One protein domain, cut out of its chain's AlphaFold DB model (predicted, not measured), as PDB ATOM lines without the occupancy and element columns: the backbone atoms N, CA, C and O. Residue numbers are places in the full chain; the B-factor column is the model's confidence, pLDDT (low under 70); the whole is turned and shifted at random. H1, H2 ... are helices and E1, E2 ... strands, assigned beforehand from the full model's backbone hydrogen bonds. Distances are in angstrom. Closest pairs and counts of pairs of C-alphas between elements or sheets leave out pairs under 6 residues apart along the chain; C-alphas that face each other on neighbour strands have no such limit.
ATOM      1  N   GLU A 861      62.429  23.261  54.007       76.38
ATOM      2  CA  GLU A 861      62.528  24.666  53.608       76.38
ATOM      3  C   GLU A 861      61.948  24.900  52.204       76.38
ATOM      4  O   GLU A 861      61.340  25.942  51.964       76.38
ATOM      5  N   LEU A 862      62.059  23.925  51.291       76.62
ATOM      6  CA  LEU A 862      61.491  24.008  49.941       76.62
ATOM      7  C   LEU A 862      59.955  23.959  49.967       76.62
ATOM      8  O   LEU A 862      59.297  24.720  49.251       76.62
ATOM      9  N   GLY A 863      59.373  23.123  50.834       78.44
ATOM     10  CA  GLY A 863      57.924  23.077  51.068       78.44
ATOM     11  C   GLY A 863      57.405  24.379  51.681       78.44
ATOM     12  O   GLY A 863      56.406  24.929  51.215       78.44
ATOM     13  N   SER A 864      58.141  24.936  52.646       82.00
ATOM     14  CA  SER A 864      57.817  26.213  53.295       82.00
ATOM     15  C   SER A 864      57.955  27.416  52.349       82.00
ATOM     16  O   SER A 864      57.096  28.299  52.339       82.00
ATOM     17  N   TYR A 865      59.001  27.452  51.516       82.38
ATOM     18  CA  TYR A 865      59.219  28.523  50.540       82.38
ATOM     19  C   TYR A 865      58.154  28.506  49.439       82.38
ATOM     20  O   TYR A 865      57.584  29.548  49.114       82.38
ATOM     21  N   THR A 866      57.822  27.326  48.902       82.44
ATOM     22  CA  THR A 866      56.754  27.191  47.897       82.44
ATOM     23  C   THR A 866      55.374  27.521  48.471       82.44
ATOM     24  O   THR A 866      54.611  28.220  47.806       82.44
ATOM     25  N   ALA A 867      55.074  27.135  49.718       84.31
ATOM     26  CA  ALA A 867      53.859  27.560  50.419       84.31
ATOM     27  C   ALA A 867      53.755  29.090  50.537       84.31
ATOM     28  O   ALA A 867      52.747  29.676  50.141       84.31
ATOM     29  N   ASN A 868      54.814  29.749  51.020       83.50
ATOM     30  CA  ASN A 868      54.845  31.204  51.183       83.50
ATOM     31  C   ASN A 868      54.756  31.940  49.829       83.50
ATOM     32  O   ASN A 868      54.053  32.943  49.702       83.50
ATOM     33  N   LEU A 869      55.387  31.403  48.778       86.06
ATOM     34  CA  LEU A 869      55.287  31.942  47.421       86.06
ATOM     35  C   LEU A 869      53.860  31.812  46.858       86.06
ATOM     36  O   LEU A 869      53.355  32.761  46.257       86.06
ATOM     37  N   ILE A 870      53.183  30.681  47.078       84.06
ATOM     38  CA  ILE A 870      51.776  30.494  46.689       84.06
ATOM     39  C   ILE A 870      50.876  31.459  47.466       84.06
ATOM     40  O   ILE A 870      50.054  32.146  46.856       84.06
ATOM     41  N   ALA A 871      51.048  31.564  48.786       84.25
ATOM     42  CA  ALA A 871      50.291  32.483  49.632       84.25
ATOM     43  C   ALA A 871      50.461  33.942  49.163       84.25
ATOM     44  O   ALA A 871      49.473  34.623  48.885       84.25
ATOM     45  N   SER A 872      51.703  34.384  48.953       83.19
ATOM     46  CA  SER A 872      52.035  35.730  48.467       83.19
ATOM     47  C   SER A 872      51.375  36.074  47.125       83.19
ATOM     48  O   SER A 872      50.920  37.200  46.938       83.19
ATOM     49  N   ASN A 873      51.270  35.109  46.203       83.69
ATOM     50  CA  ASN A 873      50.656  35.306  44.883       83.69
ATOM     51  C   ASN A 873      49.121  35.143  44.856       83.69
ATOM     52  O   ASN A 873      48.501  35.440  43.834       83.69
ATOM     53  N   THR A 874      48.490  34.652  45.929       83.44
ATOM     54  CA  THR A 874      47.053  34.300  45.910       83.44
ATOM     55  C   THR A 874      46.209  34.987  46.977       83.44
ATOM     56  O   THR A 874      45.048  35.280  46.697       83.44
ATOM     57  N   LEU A 875      46.755  35.295  48.161       85.19
ATOM     58  CA  LEU A 875      45.958  35.768  49.301       85.19
ATOM     59  C   LEU A 875      45.169  37.043  48.995       85.19
ATOM     60  O   LEU A 875      43.985  37.109  49.298       85.19
ATOM     61  N   PHE A 876      45.782  38.046  48.369       86.62
ATOM     62  CA  PHE A 876      45.099  39.315  48.092       86.62
ATOM     63  C   PHE A 876      44.302  39.332  46.774       86.62
ATOM     64  O   PHE A 876      43.643  40.333  46.476       86.62
ATOM     65  N   THR A 877      44.296  38.238  46.006       85.56
ATOM     66  CA  THR A 877      43.604  38.150  44.713       85.56
ATOM     67  C   THR A 877      42.082  38.161  44.892       85.56
ATOM     68  O   THR A 877      41.517  37.417  45.700       85.56
ATOM     69  N   MET A 878      41.398  39.019  44.131       79.00
ATOM     70  CA  MET A 878      39.943  39.225  44.179       79.00
ATOM     71  C   MET A 878      39.287  38.998  42.815       79.00
ATOM     72  O   MET A 878      39.878  39.282  41.774       79.00
ATOM     73  N   SER A 899      28.777  58.315  44.217       52.06
ATOM     74  CA  SER A 899      28.738  56.907  44.629       52.06
ATOM     75  C   SER A 899      30.010  56.602  45.424       52.06
ATOM     76  O   SER A 899      31.083  56.415  44.856       52.06
ATOM     77  N   GLY A 900      29.876  56.629  46.752       57.31
ATOM     78  CA  GLY A 900      30.905  56.223  47.711       57.31
ATOM     79  C   GLY A 900      30.675  54.784  48.161       57.31
ATOM     80  O   GLY A 900      30.252  54.546  49.290       57.31
ATOM     81  N   ASN A 901      30.892  53.828  47.258       68.06
ATOM     82  CA  ASN A 901      30.628  52.415  47.516       68.06
ATOM     83  C   ASN A 901      31.754  51.810  48.369       68.06
ATOM     84  O   ASN A 901      32.846  51.558  47.860       68.06
ATOM     85  N   LEU A 902      31.476  51.575  49.656       72.88
ATOM     86  CA  LEU A 902      32.359  50.874  50.593       72.88
ATOM     87  C   LEU A 902      32.061  49.369  50.568       72.88
ATOM     88  O   LEU A 902      30.941  48.957  50.865       72.88
ATOM     89  N   TRP A 903      33.072  48.551  50.283       78.69
ATOM     90  CA  TRP A 903      32.997  47.093  50.359       78.69
ATOM     91  C   TRP A 903      34.003  46.554  51.385       78.69
ATOM     92  O   TRP A 903      35.098  47.092  51.557       78.69
ATOM     93  N   ILE A 904      33.626  45.472  52.068       82.81
ATOM     94  CA  ILE A 904      34.482  44.722  52.993       82.81
ATOM     95  C   ILE A 904      34.430  43.256  52.572       82.81
ATOM     96  O   ILE A 904      33.351  42.680  52.445       82.81
ATOM     97  N   ARG A 905      35.600  42.651  52.378       84.94
ATOM     98  CA  ARG A 905      35.773  41.246  52.018       84.94
ATOM     99  C   ARG A 905      36.569  40.551  53.115       84.94
ATOM    100  O   ARG A 905      37.737  40.861  53.335       84.94
ATOM    101  N   THR A 906      35.948  39.579  53.771       86.44
ATOM    102  CA  THR A 906      36.619  38.655  54.691       86.44
ATOM    103  C   THR A 906      36.629  37.268  54.072       86.44
ATOM    104  O   THR A 906      35.568  36.756  53.717       86.44
ATOM    105  N   ALA A 907      37.797  36.646  53.960       86.00
ATOM    106  CA  ALA A 907      37.921  35.270  53.487       86.00
ATOM    107  C   ALA A 907      38.983  34.529  54.301       86.00
ATOM    108  O   ALA A 907      39.873  35.143  54.883       86.00
ATOM    109  N   GLY A 908      38.894  33.207  54.352       86.88
ATOM    110  CA  GLY A 908      39.854  32.381  55.069       86.88
ATOM    111  C   GLY A 908      39.660  30.910  54.754       86.88
ATOM    112  O   GLY A 908      38.603  30.497  54.273       86.88
ATOM    113  N   GLY A 909      40.687  30.115  55.017       88.19
ATOM    114  CA  GLY A 909      40.701  28.710  54.655       88.19
ATOM    115  C   GLY A 909      41.830  27.933  55.311       88.19
ATOM    116  O   GLY A 909      42.592  28.442  56.135       88.19
ATOM    117  N   ARG A 910      41.922  26.659  54.928       88.50
ATOM    118  CA  ARG A 910      43.019  25.768  55.300       88.50
ATOM    119  C   ARG A 910      43.762  25.379  54.033       88.50
ATOM    120  O   ARG A 910      43.129  24.915  53.086       88.50
ATOM    121  N   SER A 911      45.070  25.581  54.008       84.56
ATOM    122  CA  SER A 911      45.937  25.054  52.959       84.56
ATOM    123  C   SER A 911      46.334  23.622  53.308       84.56
ATOM    124  O   SER A 911      46.613  23.290  54.462       84.56
ATOM    125  N   HIS A 912      46.342  22.757  52.299       87.25
ATOM    126  CA  HIS A 912      47.001  21.465  52.378       87.25
ATOM    127  C   HIS A 912      47.526  21.105  50.991       87.25
ATOM    128  O   HIS A 912      46.751  20.954  50.048       87.25
ATOM    129  N   SER A 913      48.842  20.968  50.883       85.38
ATOM    130  CA  SER A 913      49.516  20.419  49.712       85.38
ATOM    131  C   SER A 913      50.458  19.304  50.147       85.38
ATOM    132  O   SER A 913      50.943  19.291  51.280       85.38
ATOM    133  N   ARG A 914      50.701  18.362  49.242       82.62
ATOM    134  CA  ARG A 914      51.653  17.265  49.407       82.62
ATOM    135  C   ARG A 914      52.513  17.177  48.154       82.62
ATOM    136  O   ARG A 914      52.011  17.462  47.062       82.62
ATOM    137  N   MET A 915      53.782  16.825  48.306       80.50
ATOM    138  CA  MET A 915      54.646  16.510  47.170       80.50
ATOM    139  C   MET A 915      54.180  15.199  46.507       80.50
ATOM    140  O   MET A 915      53.393  14.448  47.085       80.50
ATOM    141  N   MET A 916      54.574  14.946  45.258       75.69
ATOM    142  CA  MET A 916      54.013  13.832  44.471       75.69
ATOM    143  C   MET A 916      54.443  12.442  44.979       75.69
ATOM    144  O   MET A 916      53.781  11.452  44.683       75.69
ATOM    145  N   ASP A 917      55.521  12.410  45.760       74.25
ATOM    146  CA  ASP A 917      56.113  11.298  46.511       74.25
ATOM    147  C   ASP A 917      55.723  11.312  48.010       74.25
ATOM    148  O   ASP A 917      56.291  10.568  48.802       74.25
ATOM    149  N   ASP A 918      54.765  12.163  48.409       73.62
ATOM    150  CA  ASP A 918      54.270  12.401  49.781       73.62
ATOM    151  C   ASP A 918      55.300  12.873  50.834       73.62
ATOM    152  O   ASP A 918      54.895  13.264  51.933       73.62
ATOM    153  N   GLN A 919      56.589  12.947  50.483       78.38
ATOM    154  CA  GLN A 919      57.711  13.312  51.362       78.38
ATOM    155  C   GLN A 919      57.502  14.631  52.112       78.38
ATOM    156  O   GLN A 919      57.657  14.675  53.331       78.38
ATOM    157  N   LEU A 920      57.098  15.697  51.412       83.56
ATOM    158  CA  LEU A 920      56.723  16.965  52.043       83.56
ATOM    159  C   LEU A 920      55.208  17.136  52.091       83.56
ATOM    160  O   LEU A 920      54.537  17.195  51.059       83.56
ATOM    161  N   THR A 921      54.681  17.304  53.303       86.06
ATOM    162  CA  THR A 921      53.293  17.693  53.565       86.06
ATOM    163  C   THR A 921      53.242  19.084  54.188       86.06
ATOM    164  O   THR A 921      53.672  19.282  55.324       86.06
ATOM    165  N   ASN A 922      52.625  20.029  53.480       86.31
ATOM    166  CA  ASN A 922      52.293  21.351  54.006       86.31
ATOM    167  C   ASN A 922      50.863  21.327  54.557       86.31
ATOM    168  O   ASN A 922      49.946  20.795  53.914       86.31
ATOM    169  N   ARG A 923      50.658  21.913  55.738       89.12
ATOM    170  CA  ARG A 923      49.332  22.181  56.312       89.12
ATOM    171  C   ARG A 923      49.318  23.551  56.971       89.12
ATOM    172  O   ARG A 923      50.092  23.791  57.897       89.12
ATOM    173  N   GLY A 924      48.398  24.410  56.557       86.62
ATOM    174  CA  GLY A 924      48.291  25.761  57.087       86.62
ATOM    175  C   GLY A 924      46.866  26.275  57.215       86.62
ATOM    176  O   GLY A 924      45.883  25.644  56.818       86.62
ATOM    177  N   THR A 925      46.768  27.456  57.806       90.19
ATOM    178  CA  THR A 925      45.546  28.247  57.929       90.19
ATOM    179  C   THR A 925      45.839  29.664  57.486       90.19
ATOM    180  O   THR A 925      46.849  30.239  57.895       90.19
ATOM    181  N   TRP A 926      44.943  30.241  56.691       89.75
ATOM    182  CA  TRP A 926      45.053  31.627  56.255       89.75
ATOM    183  C   TRP A 926      43.733  32.372  56.422       89.75
ATOM    184  O   TRP A 926      42.653  31.780  56.356       89.75
ATOM    185  N   GLY A 927      43.828  33.683  56.617       88.75
ATOM    186  CA  GLY A 927      42.698  34.600  56.664       88.75
ATOM    187  C   GLY A 927      43.089  35.978  56.143       88.75
ATOM    188  O   GLY A 927      44.216  36.425  56.346       88.75
ATOM    189  N   LEU A 928      42.153  36.647  55.476       90.12
ATOM    190  CA  LEU A 928      42.272  38.021  55.001       90.12
ATOM    191  C   LEU A 928      41.086  38.864  55.459       90.12
ATOM    192  O   LEU A 928      39.951  38.386  55.555       90.12
ATOM    193  N   VAL A 929      41.359  40.152  55.640       89.81
ATOM    194  CA  VAL A 929      40.368  41.226  55.689       89.81
ATOM    195  C   VAL A 929      40.828  42.295  54.704       89.81
ATOM    196  O   VAL A 929      41.867  42.922  54.898       89.81
ATOM    197  N   GLN A 930      40.067  42.491  53.633       89.06
ATOM    198  CA  GLN A 930      40.242  43.578  52.673       89.06
ATOM    199  C   GLN A 930      39.065  44.548  52.802       89.06
ATOM    200  O   GLN A 930      37.922  44.127  52.967       89.06
ATOM    201  N   VAL A 931      39.335  45.845  52.704       86.25
ATOM    202  CA  VAL A 931      38.315  46.898  52.678       86.25
ATOM    203  C   VAL A 931      38.716  47.952  51.658       86.25
ATOM    204  O   VAL A 931      39.883  48.340  51.571       86.25
ATOM    205  N   GLY A 932      37.752  48.420  50.873       82.31
ATOM    206  CA  GLY A 932      37.988  49.456  49.881       82.31
ATOM    207  C   GLY A 932      36.750  50.287  49.598       82.31
ATOM    208  O   GLY A 932      35.620  49.844  49.789       82.31
ATOM    209  N   GLY A 933      36.988  51.515  49.153       79.81
ATOM    210  CA  GLY A 933      35.957  52.472  48.781       79.81
ATOM    211  C   GLY A 933      36.236  53.036  47.399       79.81
ATOM    212  O   GLY A 933      37.347  53.509  47.135       79.81
ATOM    213  N   ASP A 934      35.237  53.013  46.519       75.69
ATOM    214  CA  ASP A 934      35.308  53.785  45.280       75.69
ATOM    215  C   ASP A 934      35.254  55.287  45.613       75.69
ATOM    216  O   ASP A 934      34.365  55.757  46.321       75.69
ATOM    217  N   VAL A 935      36.244  56.032  45.119       72.44
ATOM    218  CA  VAL A 935      36.412  57.482  45.331       72.44
ATOM    219  C   VAL A 935      35.737  58.265  44.204       72.44
ATOM    220  O   VAL A 935      35.209  59.354  44.421       72.44
ATOM    221  N   VAL A 936      35.733  57.705  42.992       72.12
ATOM    222  CA  VAL A 936      35.013  58.243  41.838       72.12
ATOM    223  C   VAL A 936      34.610  57.109  40.893       72.12
ATOM    224  O   VAL A 936      35.420  56.249  40.542       72.12
ATOM    225  N   SER A 937      33.353  57.117  40.449       70.31
ATOM    226  CA  SER A 937      32.862  56.242  39.381       70.31
ATOM    227  C   SER A 937      32.163  57.051  38.289       70.31
ATOM    228  O   SER A 937      31.581  58.103  38.560       70.31
ATOM    229  N   TRP A 938      32.262  56.597  37.038       70.94
ATOM    230  CA  TRP A 938      31.692  57.280  35.873       70.94
ATOM    231  C   TRP A 938      31.177  56.285  34.820       70.94
ATOM    232  O   TRP A 938      31.726  55.186  34.692       70.94
ATOM    233  N   PRO A 939      30.118  56.626  34.063       66.25
ATOM    234  CA  PRO A 939      29.594  55.756  33.016       66.25
ATOM    235  C   PRO A 939      30.526  55.707  31.796       66.25
ATOM    236  O   PRO A 939      31.128  56.708  31.404       66.25
ATOM    237  N   GLY A 940      30.607  54.531  31.177       65.69
ATOM    238  CA  GLY A 940      31.027  54.359  29.790       65.69
ATOM    239  C   GLY A 940      29.821  54.397  28.843       65.69
ATOM    240  O   GLY A 940      28.706  54.728  29.240       65.69
ATOM    241  N   ALA A 941      30.029  54.040  27.575       60.22
ATOM    242  CA  ALA A 941      28.921  53.854  26.639       60.22
ATOM    243  C   ALA A 941      28.197  52.520  26.913       60.22
ATOM    244  O   ALA A 941      28.845  51.481  27.022       60.22
ATOM    245  N   GLY A 942      26.863  52.538  26.990       64.88
ATOM    246  CA  GLY A 942      26.056  51.351  27.300       64.88
ATOM    247  C   GLY A 942      26.116  50.946  28.778       64.88
ATOM    248  O   GLY A 942      26.225  51.798  29.653       64.88
ATOM    249  N   ASP A 943      26.067  49.641  29.054       63.19
ATOM    250  CA  ASP A 943      26.023  49.048  30.407       63.19
ATOM    251  C   ASP A 943      27.366  49.119  31.184       63.19
ATOM    252  O   ASP A 943      27.517  48.503  32.241       63.19
ATOM    253  N   HIS A 944      28.370  49.830  30.661       65.19
ATOM    254  CA  HIS A 944      29.713  49.914  31.241       65.19
ATOM    255  C   HIS A 944      29.831  51.031  32.293       65.19
ATOM    256  O   HIS A 944      29.402  52.161  32.066       65.19
ATOM    257  N   ARG A 945      30.496  50.749  33.421       70.38
ATOM    258  CA  ARG A 945      30.817  51.718  34.487       70.38
ATOM    259  C   ARG A 945      32.286  51.560  34.885       70.38
ATOM    260  O   ARG A 945      32.768  50.441  35.041       70.38
ATOM    261  N   PHE A 946      32.998  52.672  35.028       70.50
ATOM    262  CA  PHE A 946      34.382  52.727  35.499       70.50
ATOM    263  C   PHE A 946      34.417  53.165  36.963       70.50
ATOM    264  O   PHE A 946      33.590  53.972  37.386       70.50
ATOM    265  N   HIS A 947      35.362  52.622  37.732       75.19
ATOM    266  CA  HIS A 947      35.443  52.781  39.185       75.19
ATOM    267  C   HIS A 947      36.908  52.908  39.635       75.19
ATOM    268  O   HIS A 947      37.661  51.929  39.565       75.19
ATOM    269  N   ALA A 948      37.302  54.081  40.131       76.44
ATOM    270  CA  ALA A 948      38.596  54.318  40.768       76.44
ATOM    271  C   ALA A 948      38.403  54.541  42.275       76.44
ATOM    272  O   ALA A 948      37.505  55.271  42.696       76.44
ATOM    273  N   GLY A 949      39.246  53.914  43.094       80.62
ATOM    274  CA  GLY A 949      39.065  53.860  44.542       80.62
ATOM    275  C   GLY A 949      40.348  53.549  45.297       80.62
ATOM    276  O   GLY A 949      41.383  53.269  44.692       80.62
ATOM    277  N   LEU A 950      40.257  53.595  46.623       84.06
ATOM    278  CA  LEU A 950      41.324  53.192  47.536       84.06
ATOM    279  C   LEU A 950      40.962  51.867  48.205       84.06
ATOM    280  O   LEU A 950      39.793  51.572  48.448       84.06
ATOM    281  N   MET A 951      41.982  51.072  48.505       87.31
ATOM    282  CA  MET A 951      41.851  49.738  49.075       87.31
ATOM    283  C   MET A 951      43.007  49.487  50.037       87.31
ATOM    284  O   MET A 951      44.153  49.812  49.734       87.31
ATOM    285  N   MET A 952      42.705  48.867  51.173       87.81
ATOM    286  CA  MET A 952      43.688  48.341  52.114       87.81
ATOM    287  C   MET A 952      43.324  46.904  52.488       87.81
ATOM    288  O   MET A 952      42.164  46.492  52.407       87.81
ATOM    289  N   GLY A 953      44.321  46.115  52.874       88.50
ATOM    290  CA  GLY A 953      44.113  44.723  53.239       88.50
ATOM    291  C   GLY A 953      45.159  44.227  54.216       88.50
ATOM    292  O   GLY A 953      46.337  44.551  54.096       88.50
ATOM    293  N   TYR A 954      44.707  43.416  55.162       89.12
ATOM    294  CA  TYR A 954      45.548  42.623  56.043       89.12
ATOM    295  C   TYR A 954      45.295  41.146  55.749       89.12
ATOM    296  O   TYR A 954      44.150  40.739  55.545       89.12
ATOM    297  N   ALA A 955      46.352  40.342  55.733       87.19
ATOM    298  CA  ALA A 955      46.245  38.894  55.677       87.19
ATOM    299  C   ALA A 955      47.262  38.267  56.626       87.19
ATOM    300  O   ALA A 955      48.368  38.777  56.799       87.19
ATOM    301  N   HIS A 956      46.875  37.143  57.216       88.12
ATOM    302  CA  HIS A 956      47.736  36.300  58.026       88.12
ATOM    303  C   HIS A 956      47.660  34.874  57.486       88.12
ATOM    304  O   HIS A 956      46.569  34.343  57.272       88.12
ATOM    305  N   GLN A 957      48.818  34.256  57.276       87.00
ATOM    306  CA  GLN A 957      48.965  32.845  56.947       87.00
ATOM    307  C   GLN A 957      49.979  32.244  57.921       87.00
ATOM    308  O   GLN A 957      50.955  32.885  58.305       87.00
ATOM    309  N   SER A 958      49.689  31.029  58.370       87.94
ATOM    310  CA  SER A 958      50.562  30.230  59.222       87.94
ATOM    311  C   SER A 958      50.498  28.796  58.724       87.94
ATOM    312  O   SER A 958      49.410  28.253  58.519       87.94
ATOM    313  N   GLU A 959      51.655  28.196  58.469       85.62
ATOM    314  CA  GLU A 959      51.770  26.920  57.773       85.62
ATOM    315  C   GLU A 959      52.919  26.107  58.359       85.62
ATOM    316  O   GLU A 959      53.969  26.646  58.704       85.62
ATOM    317  N   LYS A 960      52.690  24.803  58.509       86.38
ATOM    318  CA  LYS A 960      53.681  23.842  58.982       86.38
ATOM    319  C   LYS A 960      53.970  22.852  57.865       86.38
ATOM    320  O   LYS A 960      53.077  22.117  57.439       86.38
ATOM    321  N   THR A 961      55.218  22.842  57.421       86.25
ATOM    322  CA  THR A 961      55.776  21.796  56.564       86.25
ATOM    323  C   THR A 961      56.264  20.657  57.450       86.25
ATOM    324  O   THR A 961      56.929  20.900  58.456       86.25
ATOM    325  N   ARG A 962      55.936  19.420  57.085       79.00
ATOM    326  CA  ARG A 962      56.446  18.205  57.724       79.00
ATOM    327  C   ARG A 962      57.073  17.294  56.665       79.00
ATOM    328  O   ARG A 962      56.455  17.091  55.620       79.00
ATOM    329  N   SER A 963      58.246  16.739  56.977       75.56
ATOM    330  CA  SER A 963      58.817  15.585  56.274       75.56
ATOM    331  C   SER A 963      58.199  14.281  56.798       75.56
ATOM    332  O   SER A 963      57.758  14.216  57.950       75.56
ATOM    333  N   THR A 964      58.140  13.225  55.988       63.16
ATOM    334  CA  THR A 964      57.778  11.890  56.498       63.16
ATOM    335  C   THR A 964      58.906  11.245  57.295       63.16
ATOM    336  O   THR A 964      58.623  10.497  58.231       63.16
TER     337      THR A 964
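Overview. This is residues 861 to 878 and 899 to 964 of the 966 residues of the protein "AC_1 domain-containing protein" of Mesosutterella multiformis (UniProt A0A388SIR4). What does a first look show? A long, narrow, twisted ribbon of three strands, E1, E2 and E3, has one helix, H1, packed lengthwise on one face, and the end of the hairpin E2 and E3 bends away beyond E1. What is it made of? The printed part has 84 residues, with one named helix and three named strands in the order H1, E1, E2, E3; the sheet's order is E1, E2, E3, antiparallel throughout, and the class is mixed, helices and strands. How large is its outline? It is an extended rod with a radius of gyration of the C-alphas of 18.4 A and spans of 58 by 23 by 17 A.

Arrangement. How do the strands pair? E2, residues 920 to 939, is the inner strand, and E1, residues 902 to 914, and E3, residues 945 to 963, are the edge strands; they form a meander, each strand the antiparallel neighbour of the one before. In the hairpin E1 and E2, at 159 degrees between directions, N 905 and O 930 are 2.8 A apart, within hydrogen-bond range; in the hairpin E2 and E3, at 174 degrees, N 935 and O 948 are 2.8 A apart, also within range. Where does the ribbon bend? E2 bends by 77 degrees at residue 936, and E3 bends by 73 degrees at residue 949. Where is the helix? H1, residues 861 to 874, is on the sheet at a height over the sheet of 8.6 A, in two layers, a helix on one face of a sheet; it lies over E2 and E3 and runs along the strands, at 13 degrees to E2 on the local plane. Its closest C-alphas to E3 are those of Ser 864 and Thr 961, 5.9 A apart, and in H1 every O i to N i+4 pair is within hydrogen-bond range.

Along the chain. How long are the strands? From first to last C-alpha, E2 measures 51.0 A, E3 50.6 A and E1 38.8 A. Where does H1 run? Its 14 residues measure 19.8 A, from C-alpha 861 at (62.528, 24.666, 53.608) to C-alpha 874 at (47.053, 34.300, 45.910). Where does E3 end? C-alpha 963 is at (58.817, 15.585, 56.274).

Size, cuts and confidence. Which C-alphas are farthest apart? Those of Ala 941 and Thr 964, 59.0 A. Is there a cut? Residues 879 to 898 are not printed, in the link from H1 to E1, and C-alphas 878 and 899 are 20.9 A apart across the cut; the links E1 to E2 and E2 to E3 are tight. Where is confidence low? The mean pLDDT of the printed part is 80.3, and residues 899 to 901, 939 to 944 and 964 are under 70.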